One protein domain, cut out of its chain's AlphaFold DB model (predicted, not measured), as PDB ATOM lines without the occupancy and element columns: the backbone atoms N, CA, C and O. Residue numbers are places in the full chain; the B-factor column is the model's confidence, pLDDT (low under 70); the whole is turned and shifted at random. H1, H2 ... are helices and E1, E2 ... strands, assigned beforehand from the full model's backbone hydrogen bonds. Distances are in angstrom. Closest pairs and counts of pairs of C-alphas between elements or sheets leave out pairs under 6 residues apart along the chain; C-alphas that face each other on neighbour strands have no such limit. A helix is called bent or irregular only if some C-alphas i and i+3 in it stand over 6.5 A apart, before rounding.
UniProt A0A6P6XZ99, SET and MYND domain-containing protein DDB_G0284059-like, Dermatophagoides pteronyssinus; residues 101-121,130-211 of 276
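Overview. This is residues 101 to 121 and 130 to 211 of the 276 residues of the protein "SET and MYND domain-containing protein DDB_G0284059-like" of Dermatophagoides pteronyssinus (UniProt A0A6P6XZ99). The model falls into two separate parts: a twisted two-stranded hairpin, E1 and E2, at one end, and a loose helical lobe at the other, with the thin extended stretch of residues 130 to 137, which begins with E3, between them. In the lobe H2 and H4 meet near their C-terminal ends and make a corner, short H1 and H3 lie to one side, and a long loop, residues 145 to 172, folds back beside H2. The printed part has 103 residues, with three named strands followed by four named helices, in the order E1 E2 E3 H1 H2 H3 H4; the sheet E1 - E2 is antiparallel and the class is mixed, helices and strands. The whole is loose, with a radius of gyration of the C-alphas of 17.5 A, and elongated, spanning 50 by 29 by 24 A.

Arrangement. E1, residues 105 to 110, and E2, residues 114 to 119, are antiparallel neighbours at 147 degrees and form a hairpin. N 106 and O 118 are 2.8 A apart and N 114 and O 110 are 2.9 A apart, both within hydrogen-bond range. E3, residues 130 to 132, pairs with no named strand and is apart from E1 and E2. H2, residues 173 to 187, touches H4, residues 199 to 211, through residues 182 to 187 and 206 to 210 alone; their closest C-alphas, those of Tyr 183 and Asn 209, are 5.4 A apart. Their lines stand at a steep tilt of 69 degrees, only just short of about perpendicular, and they run opposite ways. H3, residues 191 to 195, is close to H4 but not clearly touching, the closest C-alphas, of Trp 194 and Tyr 202, being 5.8 A apart. H2 and H3 meet only through their link. H1, residues 141 to 144, is close to H3 but not clearly touching, the C-alphas of Thr 141 and Ile 195 being closest at 7.5 A. Residues 160 to 161 pair antiparallel with residues 169 to 170. Every O i to N i+4 pair is within hydrogen-bond range in H3 and H4, and 8 of 11 are in H2; H1 is too short for such a pair.

Along the chain. E1, 15.3 A long, begins at C-alpha 105 (81.307, 192.477, 175.770), and E2 is 16.4 A long. E3 has three residues, H1 four and H3 five. H2 is 18.0 A long and irregular, with C-alphas 182 and 185 7.6 A apart. H4, 18.2 A long, ends at C-alpha 211 (90.114, 189.756, 150.097).

Size, cuts and confidence. The two C-alphas farthest apart, those of Glu 121 and Asn 164, are 52.2 A apart. Residues 122 to 129 are not printed, and C-alphas 121 and 130 are 15.1 A apart across this cut, which lies in the link E2 to E3. The link H1 to H2 is long, with 28 residues. The mean pLDDT of the printed part is 85.6, and residues 157 and 195 are under 70.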
ATOM      1  N   LEU A 101      82.836 185.795 170.623       92.38
ATOM      2  CA  LEU A 101      82.896 187.004 171.426       92.38
ATOM      3  C   LEU A 101      81.944 186.786 172.594       92.38
ATOM      4  O   LEU A 101      80.799 186.386 172.379       92.38
ATOM      5  N   ASP A 102      82.424 187.015 173.809       93.81
ATOM      6  CA  ASP A 102      81.585 186.883 174.990       93.81
ATOM      7  C   ASP A 102      80.412 187.874 174.920       93.81
ATOM      8  O   ASP A 102      80.639 189.060 174.661       93.81
ATOM      9  N   PRO A 103      79.163 187.424 175.137       92.94
ATOM     10  CA  PRO A 103      77.981 188.279 175.023       92.94
ATOM     11  C   PRO A 103      77.967 189.439 176.028       92.94
ATOM     12  O   PRO A 103      77.228 190.402 175.829       92.94
ATOM     13  N   ARG A 104      78.788 189.376 177.085       95.62
ATOM     14  CA  ARG A 104      78.954 190.461 178.059       95.62
ATOM     15  C   ARG A 104      79.838 191.596 177.536       95.62
ATOM     16  O   ARG A 104      79.967 192.631 178.188       95.62
ATOM     17  N   LEU A 105      80.474 191.440 176.372       94.94
ATOM     18  CA  LEU A 105      81.307 192.477 175.770       94.94
ATOM     19  C   LEU A 105      80.494 193.396 174.855       94.94
ATOM     20  O   LEU A 105      79.868 192.965 173.890       94.94
ATOM     21  N   LEU A 106      80.578 194.698 175.117       93.81
ATOM     22  CA  LEU A 106      79.982 195.757 174.311       93.81
ATOM     23  C   LEU A 106      81.070 196.523 173.561       93.81
ATOM     24  O   LEU A 106      82.037 196.978 174.171       93.81
ATOM     25  N   LEU A 107      80.896 196.710 172.251       94.62
ATOM     26  CA  LEU A 107      81.746 197.592 171.453       94.62
ATOM     27  C   LEU A 107      81.284 199.043 171.631       94.62
ATOM     28  O   LEU A 107      80.180 199.400 171.228       94.62
ATOM     29  N   ILE A 108      82.134 199.883 172.215       94.25
ATOM     30  CA  ILE A 108      81.861 201.301 172.467       94.25
ATOM     31  C   ILE A 108      82.875 202.152 171.709       94.25
ATOM     32  O   ILE A 108      84.039 201.779 171.584       94.25
ATOM     33  N   ASN A 109      82.441 203.315 171.219       95.19
ATOM     34  CA  ASN A 109      83.319 204.355 170.692       95.19
ATOM     35  C   ASN A 109      83.391 205.519 171.691       95.19
ATOM     36  O   ASN A 109      82.353 206.057 172.076       95.19
ATOM     37  N   ARG A 110      84.594 205.914 172.117       92.19
ATOM     38  CA  ARG A 110      84.797 207.086 172.984       92.19
ATOM     39  C   ARG A 110      85.624 208.133 172.255       92.19
ATOM     40  O   ARG A 110      86.676 207.827 171.695       92.19
ATOM     41  N   SER A 111      85.178 209.383 172.344       93.69
ATOM     42  CA  SER A 111      85.922 210.529 171.821       93.69
ATOM     43  C   SER A 111      87.366 210.535 172.344       93.69
ATOM     44  O   SER A 111      87.607 210.322 173.534       93.69
ATOM     45  N   GLY A 112      88.327 210.699 171.434       92.88
ATOM     46  CA  GLY A 112      89.766 210.681 171.719       92.88
ATOM     47  C   GLY A 112      90.404 209.300 171.942       92.88
ATOM     48  O   GLY A 112      91.626 209.224 172.001       92.88
ATOM     49  N   GLN A 113      89.627 208.212 172.050       90.31
ATOM     50  CA  GLN A 113      90.150 206.845 172.254       90.31
ATOM     51  C   GLN A 113      89.713 205.848 171.169       90.31
ATOM     52  O   GLN A 113      90.327 204.793 171.030       90.31
ATOM     53  N   GLY A 114      88.685 206.177 170.386       93.81
ATOM     54  CA  GLY A 114      88.161 205.310 169.337       93.81
ATOM     55  C   GLY A 114      87.339 204.144 169.890       93.81
ATOM     56  O   GLY A 114      86.706 204.250 170.945       93.81
ATOM     57  N   ARG A 115      87.328 203.031 169.146       94.56
ATOM     58  CA  ARG A 115      86.518 201.836 169.430       94.56
ATOM     59  C   ARG A 115      87.245 200.866 170.362       94.56
ATOM     60  O   ARG A 115      88.392 200.516 170.102       94.56
ATOM     61  N   PHE A 116      86.559 200.375 171.386       93.62
ATOM     62  CA  PHE A 116      87.057 199.339 172.295       93.62
ATOM     63  C   PHE A 116      85.905 198.514 172.878       93.62
ATOM     64  O   PHE A 116      84.750 198.939 172.862       93.62
ATOM     65  N   PHE A 117      86.226 197.333 173.404       94.12
ATOM     66  CA  PHE A 117      85.268 196.495 174.120       94.12
ATOM     67  C   PHE A 117      85.238 196.838 175.613       94.12
ATOM     68  O   PHE A 117      86.286 197.061 176.221       94.12
ATOM     69  N   ILE A 118      84.050 196.838 176.212       94.50
ATOM     70  CA  ILE A 118      83.852 196.901 177.664       94.50
ATOM     71  C   ILE A 118      82.981 195.728 178.116       94.50
ATOM     72  O   ILE A 118      82.045 195.360 177.413       94.50
ATOM     73  N   ALA A 119      83.268 195.154 179.282       95.94
ATOM     74  CA  ALA A 119      82.378 194.178 179.902       95.94
ATOM     75  C   ALA A 119      81.216 194.902 180.601       95.94
ATOM     76  O   ALA A 119      81.450 195.834 181.374       95.94
ATOM     77  N   ASN A 120      79.978 194.497 180.327       95.44
ATOM     78  CA  ASN A 120      78.782 195.011 181.004       95.44
ATOM     79  C   ASN A 120      78.439 194.235 182.290       95.44
ATOM     80  O   ASN A 120      77.684 194.734 183.121       95.44
ATOM     81  N   GLU A 121      79.023 193.052 182.462       95.81
ATOM     82  CA  GLU A 121      78.820 192.145 183.588       95.81
ATOM     83  C   GLU A 121      80.168 191.556 184.046       95.81
ATOM     84  O   GLU A 121      81.132 191.546 183.272       95.81
ATOM     85  N   LEU A 130      87.217 186.075 174.020       91.25
ATOM     86  CA  LEU A 130      87.378 186.281 172.590       91.25
ATOM     87  C   LEU A 130      88.141 185.097 172.001       91.25
ATOM     88  O   LEU A 130      89.172 184.672 172.525       91.25
ATOM     89  N   ARG A 131      87.660 184.598 170.870       90.50
ATOM     90  CA  ARG A 131      88.388 183.727 169.954       90.50
ATOM     91  C   ARG A 131      88.171 184.282 168.564       90.50
ATOM     92  O   ARG A 131      87.036 184.529 168.183       90.50
ATOM     93  N   GLU A 132      89.232 184.436 167.797       86.19
ATOM     94  CA  GLU A 132      89.119 184.867 166.412       86.19
ATOM     95  C   GLU A 132      90.154 184.129 165.573       86.19
ATOM     96  O   GLU A 132      91.316 183.986 165.970       86.19
ATOM     97  N   GLN A 133      89.725 183.634 164.417       78.50
ATOM     98  CA  GLN A 133      90.647 183.153 163.408       78.50
ATOM     99  C   GLN A 133      91.242 184.358 162.671       78.50
ATOM    100  O   GLN A 133      90.492 185.196 162.174       78.50
ATOM    101  N   PRO A 134      92.577 184.451 162.546       81.44
ATOM    102  CA  PRO A 134      93.188 185.573 161.858       81.44
ATOM    103  C   PRO A 134      92.717 185.606 160.408       81.44
ATOM    104  O   PRO A 134      92.794 184.598 159.699       81.44
ATOM    105  N   TYR A 135      92.278 186.785 159.971       79.25
ATOM    106  CA  TYR A 135      91.818 186.986 158.605       79.25
ATOM    107  C   TYR A 135      92.914 186.608 157.597       79.25
ATOM    108  O   TYR A 135      92.699 185.793 156.697       79.25
ATOM    109  N   THR A 136      94.132 187.127 157.794       82.19
ATOM    110  CA  THR A 136      95.337 186.692 157.077       82.19
ATOM    111  C   THR A 136      96.525 186.564 158.024       82.19
ATOM    112  O   THR A 136      96.635 187.285 159.015       82.19
ATOM    113  N   LEU A 137      97.456 185.669 157.689       82.25
ATOM    114  CA  LEU A 137      98.751 185.558 158.354       82.25
ATOM    115  C   LEU A 137      99.878 185.518 157.328       82.25
ATOM    116  O   LEU A 137      99.890 184.671 156.429       82.25
ATOM    117  N   ALA A 138     100.865 186.387 157.523       81.06
ATOM    118  CA  ALA A 138     102.170 186.290 156.890       81.06
ATOM    119  C   ALA A 138     103.097 185.453 157.781       81.06
ATOM    120  O   ALA A 138     103.573 185.920 158.815       81.06
ATOM    121  N   MET A 139     103.329 184.195 157.403       77.81
ATOM    122  CA  MET A 139     104.267 183.337 158.128       77.81
ATOM    123  C   MET A 139     105.711 183.639 157.734       77.81
ATOM    124  O   MET A 139     106.008 183.945 156.582       77.81
ATOM    125  N   PHE A 140     106.613 183.498 158.705       75.00
ATOM    126  CA  PHE A 140     108.049 183.506 158.453       75.00
ATOM    127  C   PHE A 140     108.439 182.351 157.534       75.00
ATOM    128  O   PHE A 140     107.915 181.243 157.673       75.00
ATOM    129  N   THR A 141     109.422 182.586 156.670       73.94
ATOM    130  CA  THR A 141     110.000 181.579 155.765       73.94
ATOM    131  C   THR A 141     110.417 180.306 156.506       73.94
ATOM    132  O   THR A 141     110.119 179.201 156.059       73.94
ATOM    133  N   GLU A 142     110.991 180.447 157.704       77.50
ATOM    134  CA  GLU A 142     111.387 179.338 158.586       77.50
ATOM    135  C   GLU A 142     110.220 178.445 159.046       77.50
ATOM    136  O   GLU A 142     110.421 177.301 159.467       77.50
ATOM    137  N   SER A 143     108.997 178.977 159.001       79.88
ATOM    138  CA  SER A 143     107.760 178.293 159.383       79.88
ATOM    139  C   SER A 143     106.968 177.776 158.180       79.88
ATOM    140  O   SER A 143     106.094 176.927 158.364       79.88
ATOM    141  N   SER A 144     107.277 178.228 156.958       80.06
ATOM    142  CA  SER A 144     106.486 177.922 155.757       80.06
ATOM    143  C   SER A 144     106.451 176.441 155.384       80.06
ATOM    144  O   SER A 144     105.472 175.988 154.796       80.06
ATOM    145  N   LEU A 145     107.479 175.690 155.793       86.69
ATOM    146  CA  LEU A 145     107.601 174.239 155.617       86.69
ATOM    147  C   LEU A 145     107.340 173.446 156.913       86.69
ATOM    148  O   LEU A 145     107.653 172.263 156.991       86.69
ATOM    149  N   LYS A 146     106.789 174.088 157.950       86.75
ATOM    150  CA  LYS A 146     106.445 173.447 159.237       86.75
ATOM    151  C   LYS A 146     104.966 173.572 159.589       86.75
ATOM    152  O   LYS A 146     104.493 172.898 160.501       86.75
ATOM    153  N   ARG A 147     104.231 174.462 158.921       89.19
ATOM    154  CA  ARG A 147     102.825 174.764 159.209       89.19
ATOM    155  C   ARG A 147     102.024 174.812 157.918       89.19
ATOM    156  O   ARG A 147     102.542 175.189 156.873       89.19
ATOM    157  N   CYS A 148     100.755 174.434 158.012       88.12
ATOM    158  CA  CYS A 148      99.847 174.442 156.877       88.12
ATOM    159  C   CYS A 148      99.599 175.891 156.438       88.12
ATOM    160  O   CYS A 148      99.219 176.714 157.267       88.12
ATOM    161  N   GLN A 149      99.755 176.208 155.151       87.94
ATOM    162  CA  GLN A 149      99.489 177.566 154.645       87.94
ATOM    163  C   GLN A 149      98.005 177.939 154.533       87.94
ATOM    164  O   GLN A 149      97.691 179.081 154.197       87.94
ATOM    165  N   ASN A 150      97.102 177.000 154.821       88.06
ATOM    166  CA  ASN A 150      95.665 177.259 154.873       88.06
ATOM    167  C   ASN A 150      95.164 177.423 156.312       88.06
ATOM    168  O   ASN A 150      94.688 178.486 156.695       88.06
ATOM    169  N   CYS A 151      95.320 176.381 157.134       85.69
ATOM    170  CA  CYS A 151      94.779 176.348 158.495       85.69
ATOM    171  C   CYS A 151      95.804 176.657 159.597       85.69
ATOM    172  O   CYS A 151      95.458 176.644 160.773       85.69
ATOM    173  N   TYR A 152      97.076 176.885 159.253       86.81
ATOM    174  CA  TYR A 152      98.146 177.277 160.184       86.81
ATOM    175  C   TYR A 152      98.508 176.266 161.279       86.81
ATOM    176  O   TYR A 152      99.415 176.525 162.086       86.81
ATOM    177  N   ARG A 153      97.868 175.090 161.308       85.00
ATOM    178  CA  ARG A 153      98.264 174.005 162.209       85.00
ATOM    179  C   ARG A 153      99.684 173.556 161.887       85.00
ATOM    180  O   ARG A 153     100.106 173.570 160.726       85.00
ATOM    181  N   GLN A 154     100.413 173.150 162.920       83.81
ATOM    182  CA  GLN A 154     101.705 172.510 162.726       83.81
ATOM    183  C   GLN A 154     101.512 171.237 161.905       83.81
ATOM    184  O   GLN A 154     100.629 170.425 162.186       83.81
ATOM    185  N   VAL A 155     102.323 171.102 160.867       80.88
ATOM    186  CA  VAL A 155     102.330 169.926 160.014       80.88
ATOM    187  C   VAL A 155     103.313 168.934 160.616       80.88
ATOM    188  O   VAL A 155     104.405 169.309 161.041       80.88
ATOM    189  N   THR A 156     102.879 167.685 160.735       79.69
ATOM    190  CA  THR A 156     103.662 166.615 161.355       79.69
ATOM    191  C   THR A 156     104.425 165.850 160.269       79.69
ATOM    192  O   THR A 156     104.976 166.451 159.352       79.69
ATOM    193  N   ASN A 157     104.465 164.521 160.341       67.69
ATOM    194  CA  ASN A 157     105.235 163.688 159.417       67.69
ATOM    195  C   ASN A 157     104.644 163.637 157.999       67.69
ATOM    196  O   ASN A 157     105.279 163.095 157.099       67.69
ATOM    197  N   ILE A 158     103.426 164.149 157.799       70.62
ATOM    198  CA  ILE A 158     102.693 164.053 156.535       70.62
ATOM    199  C   ILE A 158     102.292 165.446 156.094       70.62
ATOM    200  O   ILE A 158     101.667 166.190 156.850       70.62
ATOM    201  N   PHE A 159     102.653 165.777 154.860       81.25
ATOM    202  CA  PHE A 159     102.385 167.069 154.268       81.25
ATOM    203  C   PHE A 159     102.155 166.954 152.768       81.25
ATOM    204  O   PHE A 159     102.681 166.063 152.102       81.25
ATOM    205  N   PHE A 160     101.391 167.901 152.245       83.56
ATOM    206  CA  PHE A 160     101.076 168.025 150.833       83.56
ATOM    207  C   PHE A 160     101.740 169.304 150.320       83.56
ATOM    208  O   PHE A 160     101.301 170.392 150.697       83.56
ATOM    209  N   PRO A 161     102.829 169.223 149.542       87.56
ATOM    210  CA  PRO A 161     103.441 170.406 148.951       87.56
ATOM    211  C   PRO A 161     102.575 170.972 147.822       87.56
ATOM    212  O   PRO A 161     101.754 170.270 147.222       87.56
ATOM    213  N   CYS A 162     102.783 172.248 147.501       88.19
ATOM    214  CA  CYS A 162     102.260 172.802 146.259       88.19
ATOM    215  C   CYS A 162     102.869 172.063 145.053       88.19
ATOM    216  O   CYS A 162     104.039 171.693 145.048       88.19
ATOM    217  N   ILE A 163     102.070 171.873 144.006       82.94
ATOM    218  CA  ILE A 163     102.510 171.221 142.762       82.94
ATOM    219  C   ILE A 163     103.422 172.151 141.953       82.94
ATOM    220  O   ILE A 163     104.298 171.710 141.214       82.94
ATOM    221  N   ASN A 164     103.213 173.458 142.106       85.25
ATOM    222  CA  ASN A 164     103.850 174.475 141.288       85.25
ATOM    223  C   ASN A 164     105.029 175.159 141.987       85.25
ATOM    224  O   ASN A 164     105.838 175.767 141.288       85.25
ATOM    225  N   CYS A 165     105.174 175.063 143.312       87.69
ATOM    226  CA  CYS A 165     106.318 175.612 144.046       87.69
ATOM    227  C   CYS A 165     106.756 174.703 145.204       87.69
ATOM    228  O   CYS A 165     105.995 173.873 145.689       87.69
ATOM    229  N   ASN A 166     107.987 174.892 145.675       86.31
ATOM    230  CA  ASN A 166     108.581 174.172 146.807       86.31
ATOM    231  C   ASN A 166     108.642 175.022 148.091       86.31
ATOM    232  O   ASN A 166     109.406 174.721 149.003       86.31
ATOM    233  N   GLU A 167     107.868 176.104 148.150       85.00
ATOM    234  CA  GLU A 167     107.979 177.128 149.195       85.00
ATOM    235  C   GLU A 167     107.054 176.861 150.387       85.00
ATOM    236  O   GLU A 167     107.244 177.424 151.465       85.00
ATOM    237  N   ILE A 168     106.026 176.033 150.187       88.75
ATOM    238  CA  ILE A 168     104.931 175.876 151.135       88.75
ATOM    239  C   ILE A 168     104.372 174.455 151.187       88.75
ATOM    240  O   ILE A 168     104.471 173.689 150.225       88.75
ATOM    241  N   ILE A 169     103.729 174.135 152.311       88.88
ATOM    242  CA  ILE A 169     103.086 172.842 152.550       88.88
ATOM    243  C   ILE A 169     101.692 172.983 153.175       88.88
ATOM    244  O   ILE A 169     101.356 173.994 153.801       88.88
ATOM    245  N   TYR A 170     100.902 171.919 153.053       87.88
ATOM    246  CA  TYR A 170      99.557 171.796 153.605       87.88
ATOM    247  C   TYR A 170      99.411 170.514 154.428       87.88
ATOM    248  O   TYR A 170     100.087 169.520 154.171       87.88
ATOM    249  N   CYS A 171      98.519 170.522 155.422       83.19
ATOM    250  CA  CYS A 171      98.244 169.339 156.249       83.19
ATOM    251  C   CYS A 171      97.291 168.334 155.587       83.19
ATOM    252  O   CYS A 171      97.240 167.185 156.004       83.19
ATOM    253  N   SER A 172      96.516 168.763 154.590       80.44
ATOM    254  CA  SER A 172      95.561 167.925 153.865       80.44
ATOM    255  C   SER A 172      95.415 168.397 152.422       80.44
ATOM    256  O   SER A 172      95.737 169.543 152.097       80.44
ATOM    257  N   ILE A 173      94.894 167.513 151.573       79.75
ATOM    258  CA  ILE A 173      94.532 167.831 150.187       79.75
ATOM    259  C   ILE A 173      93.483 168.946 150.147       79.75
ATOM    260  O   ILE A 173      93.664 169.899 149.400       79.75
ATOM    261  N   ASN A 174      92.462 168.890 151.006       83.69
ATOM    262  CA  ASN A 174      91.444 169.938 151.093       83.69
ATOM    263  C   ASN A 174      92.069 171.311 151.414       83.69
ATOM    264  O   ASN A 174      91.785 172.303 150.755       83.69
ATOM    265  N   CYS A 175      93.016 171.373 152.363       88.12
ATOM    266  CA  CYS A 175      93.738 172.617 152.644       88.12
ATOM    267  C   CYS A 175      94.560 173.125 151.451       88.12
ATOM    268  O   CYS A 175      94.682 174.336 151.279       88.12
ATOM    269  N   LEU A 176      95.137 172.219 150.661       87.75
ATOM    270  CA  LEU A 176      95.861 172.574 149.444       87.75
ATOM    271  C   LEU A 176      94.905 173.145 148.395       87.75
ATOM    272  O   LEU A 176      95.167 174.228 147.883       87.75
ATOM    273  N   GLU A 177      93.821 172.432 148.092       86.56
ATOM    274  CA  GLU A 177      92.845 172.799 147.058       86.56
ATOM    275  C   GLU A 177      92.165 174.132 147.403       86.56
ATOM    276  O   GLU A 177      92.249 175.073 146.616       86.56
ATOM    277  N   GLN A 178      91.651 174.284 148.629       88.75
ATOM    278  CA  GLN A 178      91.072 175.547 149.106       88.75
ATOM    279  C   GLN A 178      92.048 176.718 148.995       88.75
ATOM    280  O   GLN A 178      91.706 177.781 148.479       88.75
ATOM    281  N   SER A 179      93.280 176.542 149.480       89.56
ATOM    282  CA  SER A 179      94.268 177.615 149.438       89.56
ATOM    283  C   SER A 179      94.645 177.975 148.006       89.56
ATOM    284  O   SER A 179      94.759 179.160 147.698       89.56
ATOM    285  N   TYR A 180      94.815 176.980 147.132       89.75
ATOM    286  CA  TYR A 180      95.146 177.180 145.724       89.75
ATOM    287  C   TYR A 180      94.052 177.953 144.987       89.75
ATOM    288  O   TYR A 180      94.361 178.927 144.296       89.75
ATOM    289  N   ASP A 181      92.794 177.564 145.183       87.12
ATOM    290  CA  ASP A 181      91.648 178.172 144.513       87.12
ATOM    291  C   ASP A 181      91.365 179.592 145.000       87.12
ATOM    292  O   ASP A 181      90.996 180.452 144.195       87.12
ATOM    293  N   LEU A 182      91.569 179.858 146.291       84.56
ATOM    294  CA  LEU A 182      91.267 181.160 146.878       84.56
ATOM    295  C   LEU A 182      92.377 182.189 146.644       84.56
ATOM    296  O   LEU A 182      92.086 183.296 146.201       84.56
ATOM    297  N   TYR A 183      93.640 181.861 146.938       87.50
ATOM    298  CA  TYR A 183      94.704 182.877 146.965       87.50
ATOM    299  C   TYR A 183      96.077 182.380 146.507       87.50
ATOM    300  O   TYR A 183      96.790 183.105 145.814       87.50
ATOM    301  N   HIS A 184      96.473 181.147 146.827       89.56
ATOM    302  CA  HIS A 184      97.843 180.699 146.599       89.56
ATOM    303  C   HIS A 184      98.214 180.638 145.115       89.56
ATOM    304  O   HIS A 184      99.367 180.899 144.793       89.56
ATOM    305  N   ARG A 185      97.279 180.388 144.186       89.25
ATOM    306  CA  ARG A 185      97.587 180.446 142.742       89.25
ATOM    307  C   ARG A 185      98.170 181.795 142.297       89.25
ATOM    308  O   ARG A 185      98.967 181.820 141.367       89.25
ATOM    309  N   PHE A 186      97.808 182.886 142.976       87.25
ATOM    310  CA  PHE A 186      98.316 184.237 142.716       87.25
ATOM    311  C   PHE A 186      99.618 184.536 143.477       87.25
ATOM    312  O   PHE A 186     100.418 185.364 143.051       87.25
ATOM    313  N   GLU A 187      99.859 183.837 144.588       87.44
ATOM    314  CA  GLU A 187     101.082 183.943 145.399       87.44
ATOM    315  C   GLU A 187     102.182 182.959 144.962       87.44
ATOM    316  O   GLU A 187     103.329 183.050 145.400       87.44
ATOM    317  N   CYS A 188     101.837 181.958 144.157       89.38
ATOM    318  CA  CYS A 188     102.687 180.810 143.878       89.38
ATOM    319  C   CYS A 188     103.985 181.232 143.178       89.38
ATOM    320  O   CYS A 188     103.948 181.916 142.159       89.38
ATOM    321  N   ARG A 189     105.133 180.771 143.704       86.44
ATOM    322  CA  ARG A 189     106.501 181.149 143.277       86.44
ATOM    323  C   ARG A 189     106.870 182.606 143.544       86.44
ATOM    324  O   ARG A 189     107.962 183.025 143.175       86.44
ATOM    325  N   MET A 190     105.982 183.371 144.175       83.94
ATOM    326  CA  MET A 190     106.265 184.755 144.520       83.94
ATOM    327  C   MET A 190     106.928 184.884 145.893       83.94
ATOM    328  O   MET A 190     107.493 185.936 146.177       83.94
ATOM    329  N   ASN A 191     106.889 183.852 146.755       75.38
ATOM    330  CA  ASN A 191     107.343 184.005 148.141       75.38
ATOM    331  C   ASN A 191     108.813 184.407 148.229       75.38
ATOM    332  O   ASN A 191     109.126 185.223 149.088       75.38
ATOM    333  N   GLN A 192     109.683 183.910 147.341       72.62
ATOM    334  CA  GLN A 192     111.092 184.329 147.295       72.62
ATOM    335  C   GLN A 192     111.277 185.839 147.090       72.62
ATOM    336  O   GLN A 192     112.120 186.430 147.756       72.62
ATOM    337  N   TYR A 193     110.457 186.487 146.257       78.06
ATOM    338  CA  TYR A 193     110.534 187.940 146.042       78.06
ATOM    339  C   TYR A 193     110.109 188.741 147.276       78.06
ATOM    340  O   TYR A 193     110.558 189.865 147.490       78.06
ATOM    341  N   TRP A 194     109.248 188.156 148.108       75.25
ATOM    342  CA  TRP A 194     108.773 188.793 149.329       75.25
ATOM    343  C   TRP A 194     109.720 188.608 150.521       75.25
ATOM    344  O   TRP A 194     109.541 189.303 151.518       75.25
ATOM    345  N   ILE A 195     110.729 187.726 150.432       66.94
ATOM    346  CA  ILE A 195     111.736 187.527 151.496       66.94
ATOM    347  C   ILE A 195     112.544 188.806 151.727       66.94
ATOM    348  O   ILE A 195     112.815 189.158 152.874       66.94
ATOM    349  N   ASP A 196     112.874 189.507 150.642       72.50
ATOM    350  CA  ASP A 196     113.652 190.749 150.679       72.50
ATOM    351  C   ASP A 196     112.779 191.985 150.956       72.50
ATOM    352  O   ASP A 196     113.284 193.077 151.222       72.50
ATOM    353  N   CYS A 197     111.454 191.827 150.916       76.75
ATOM    354  CA  CYS A 197     110.508 192.885 151.246       76.75
ATOM    355  C   CYS A 197     110.274 192.971 152.760       76.75
ATOM    356  O   CYS A 197     110.485 192.023 153.520       76.75
ATOM    357  N   SER A 198     109.759 194.113 153.223       81.12
ATOM    358  CA  SER A 198     109.310 194.211 154.609       81.12
ATOM    359  C   SER A 198     108.156 193.231 154.874       81.12
ATOM    360  O   SER A 198     107.304 192.962 154.021       81.12
ATOM    361  N   LYS A 199     108.100 192.714 156.105       78.44
ATOM    362  CA  LYS A 199     107.057 191.770 156.544       78.44
ATOM    363  C   LYS A 199     105.651 192.358 156.398       78.44
ATOM    364  O   LYS A 199     104.715 191.623 156.097       78.44
ATOM    365  N   SER A 200     105.514 193.674 156.582       84.00
ATOM    366  CA  SER A 200     104.257 194.393 156.370       84.00
ATOM    367  C   SER A 200     103.835 194.361 154.904       84.00
ATOM    368  O   SER A 200     102.675 194.079 154.629       84.00
ATOM    369  N   THR A 201     104.758 194.551 153.959       85.88
ATOM    370  CA  THR A 201     104.448 194.458 152.527       85.88
ATOM    371  C   THR A 201     103.974 193.058 152.146       85.88
ATOM    372  O   THR A 201     102.950 192.920 151.479       85.88
ATOM    373  N   TYR A 202     104.654 192.007 152.618       84.19
ATOM    374  CA  TYR A 202     104.213 190.631 152.365       84.19
ATOM    375  C   TYR A 202     102.832 190.344 152.973       84.19
ATOM    376  O   TYR A 202     101.985 189.705 152.346       84.19
ATOM    377  N   HIS A 203     102.574 190.847 154.182       86.56
ATOM    378  CA  HIS A 203     101.272 190.707 154.833       86.56
ATOM    379  C   HIS A 203     100.161 191.440 154.080       86.56
ATOM    380  O   HIS A 203      99.095 190.861 153.878       86.56
ATOM    381  N   MET A 204     100.428 192.651 153.589       87.38
ATOM    382  CA  MET A 204      99.500 193.401 152.743       87.38
ATOM    383  C   MET A 204      99.212 192.673 151.432       87.38
ATOM    384  O   MET A 204      98.053 192.547 151.050       87.38
ATOM    385  N   PHE A 205     100.234 192.123 150.774       85.81
ATOM    386  CA  PHE A 205     100.047 191.308 149.573       85.81
ATOM    387  C   PHE A 205      99.121 190.111 149.839       85.81
ATOM    388  O   PHE A 205      98.145 189.909 149.113       85.81
ATOM    389  N   LYS A 206      99.353 189.370 150.932       85.12
ATOM    390  CA  LYS A 206      98.463 188.277 151.360       85.12
ATOM    391  C   LYS A 206      97.040 188.749 151.654       85.12
ATOM    392  O   LYS A 206      96.081 188.066 151.304       85.12
ATOM    393  N   LEU A 207      96.895 189.899 152.316       86.50
ATOM    394  CA  LEU A 207      95.597 190.492 152.631       86.50
ATOM    395  C   LEU A 207      94.795 190.790 151.365       86.50
ATOM    396  O   LEU A 207      93.640 190.377 151.274       86.50
ATOM    397  N   LEU A 208      95.422 191.422 150.376       86.38
ATOM    398  CA  LEU A 208      94.787 191.761 149.104       86.38
ATOM    399  C   LEU A 208      94.370 190.512 148.318       86.38
ATOM    400  O   LEU A 208      93.232 190.433 147.858       86.38
ATOM    401  N   ASN A 209      95.246 189.505 148.226       84.19
ATOM    402  CA  ASN A 209      94.924 188.261 147.521       84.19
ATOM    403  C   ASN A 209      93.775 187.496 148.182       84.19
ATOM    404  O   ASN A 209      92.975 186.877 147.484       84.19
ATOM    405  N   ARG A 210      93.676 187.541 149.516       82.69
ATOM    406  CA  ARG A 210      92.620 186.841 150.257       82.69
ATOM    407  C   ARG A 210      91.294 187.598 150.293       82.69
ATOM    408  O   ARG A 210      90.251 186.958 150.320       82.69
ATOM    409  N   LEU A 211      91.317 188.935 150.293       83.88
ATOM    410  CA  LEU A 211      90.114 189.756 150.097       83.88
ATOM    411  C   LEU A 211      89.539 189.571 148.691       83.88
ATOM    412  O   LEU A 211      88.322 189.529 148.536       83.88
TER     413      LEU A 211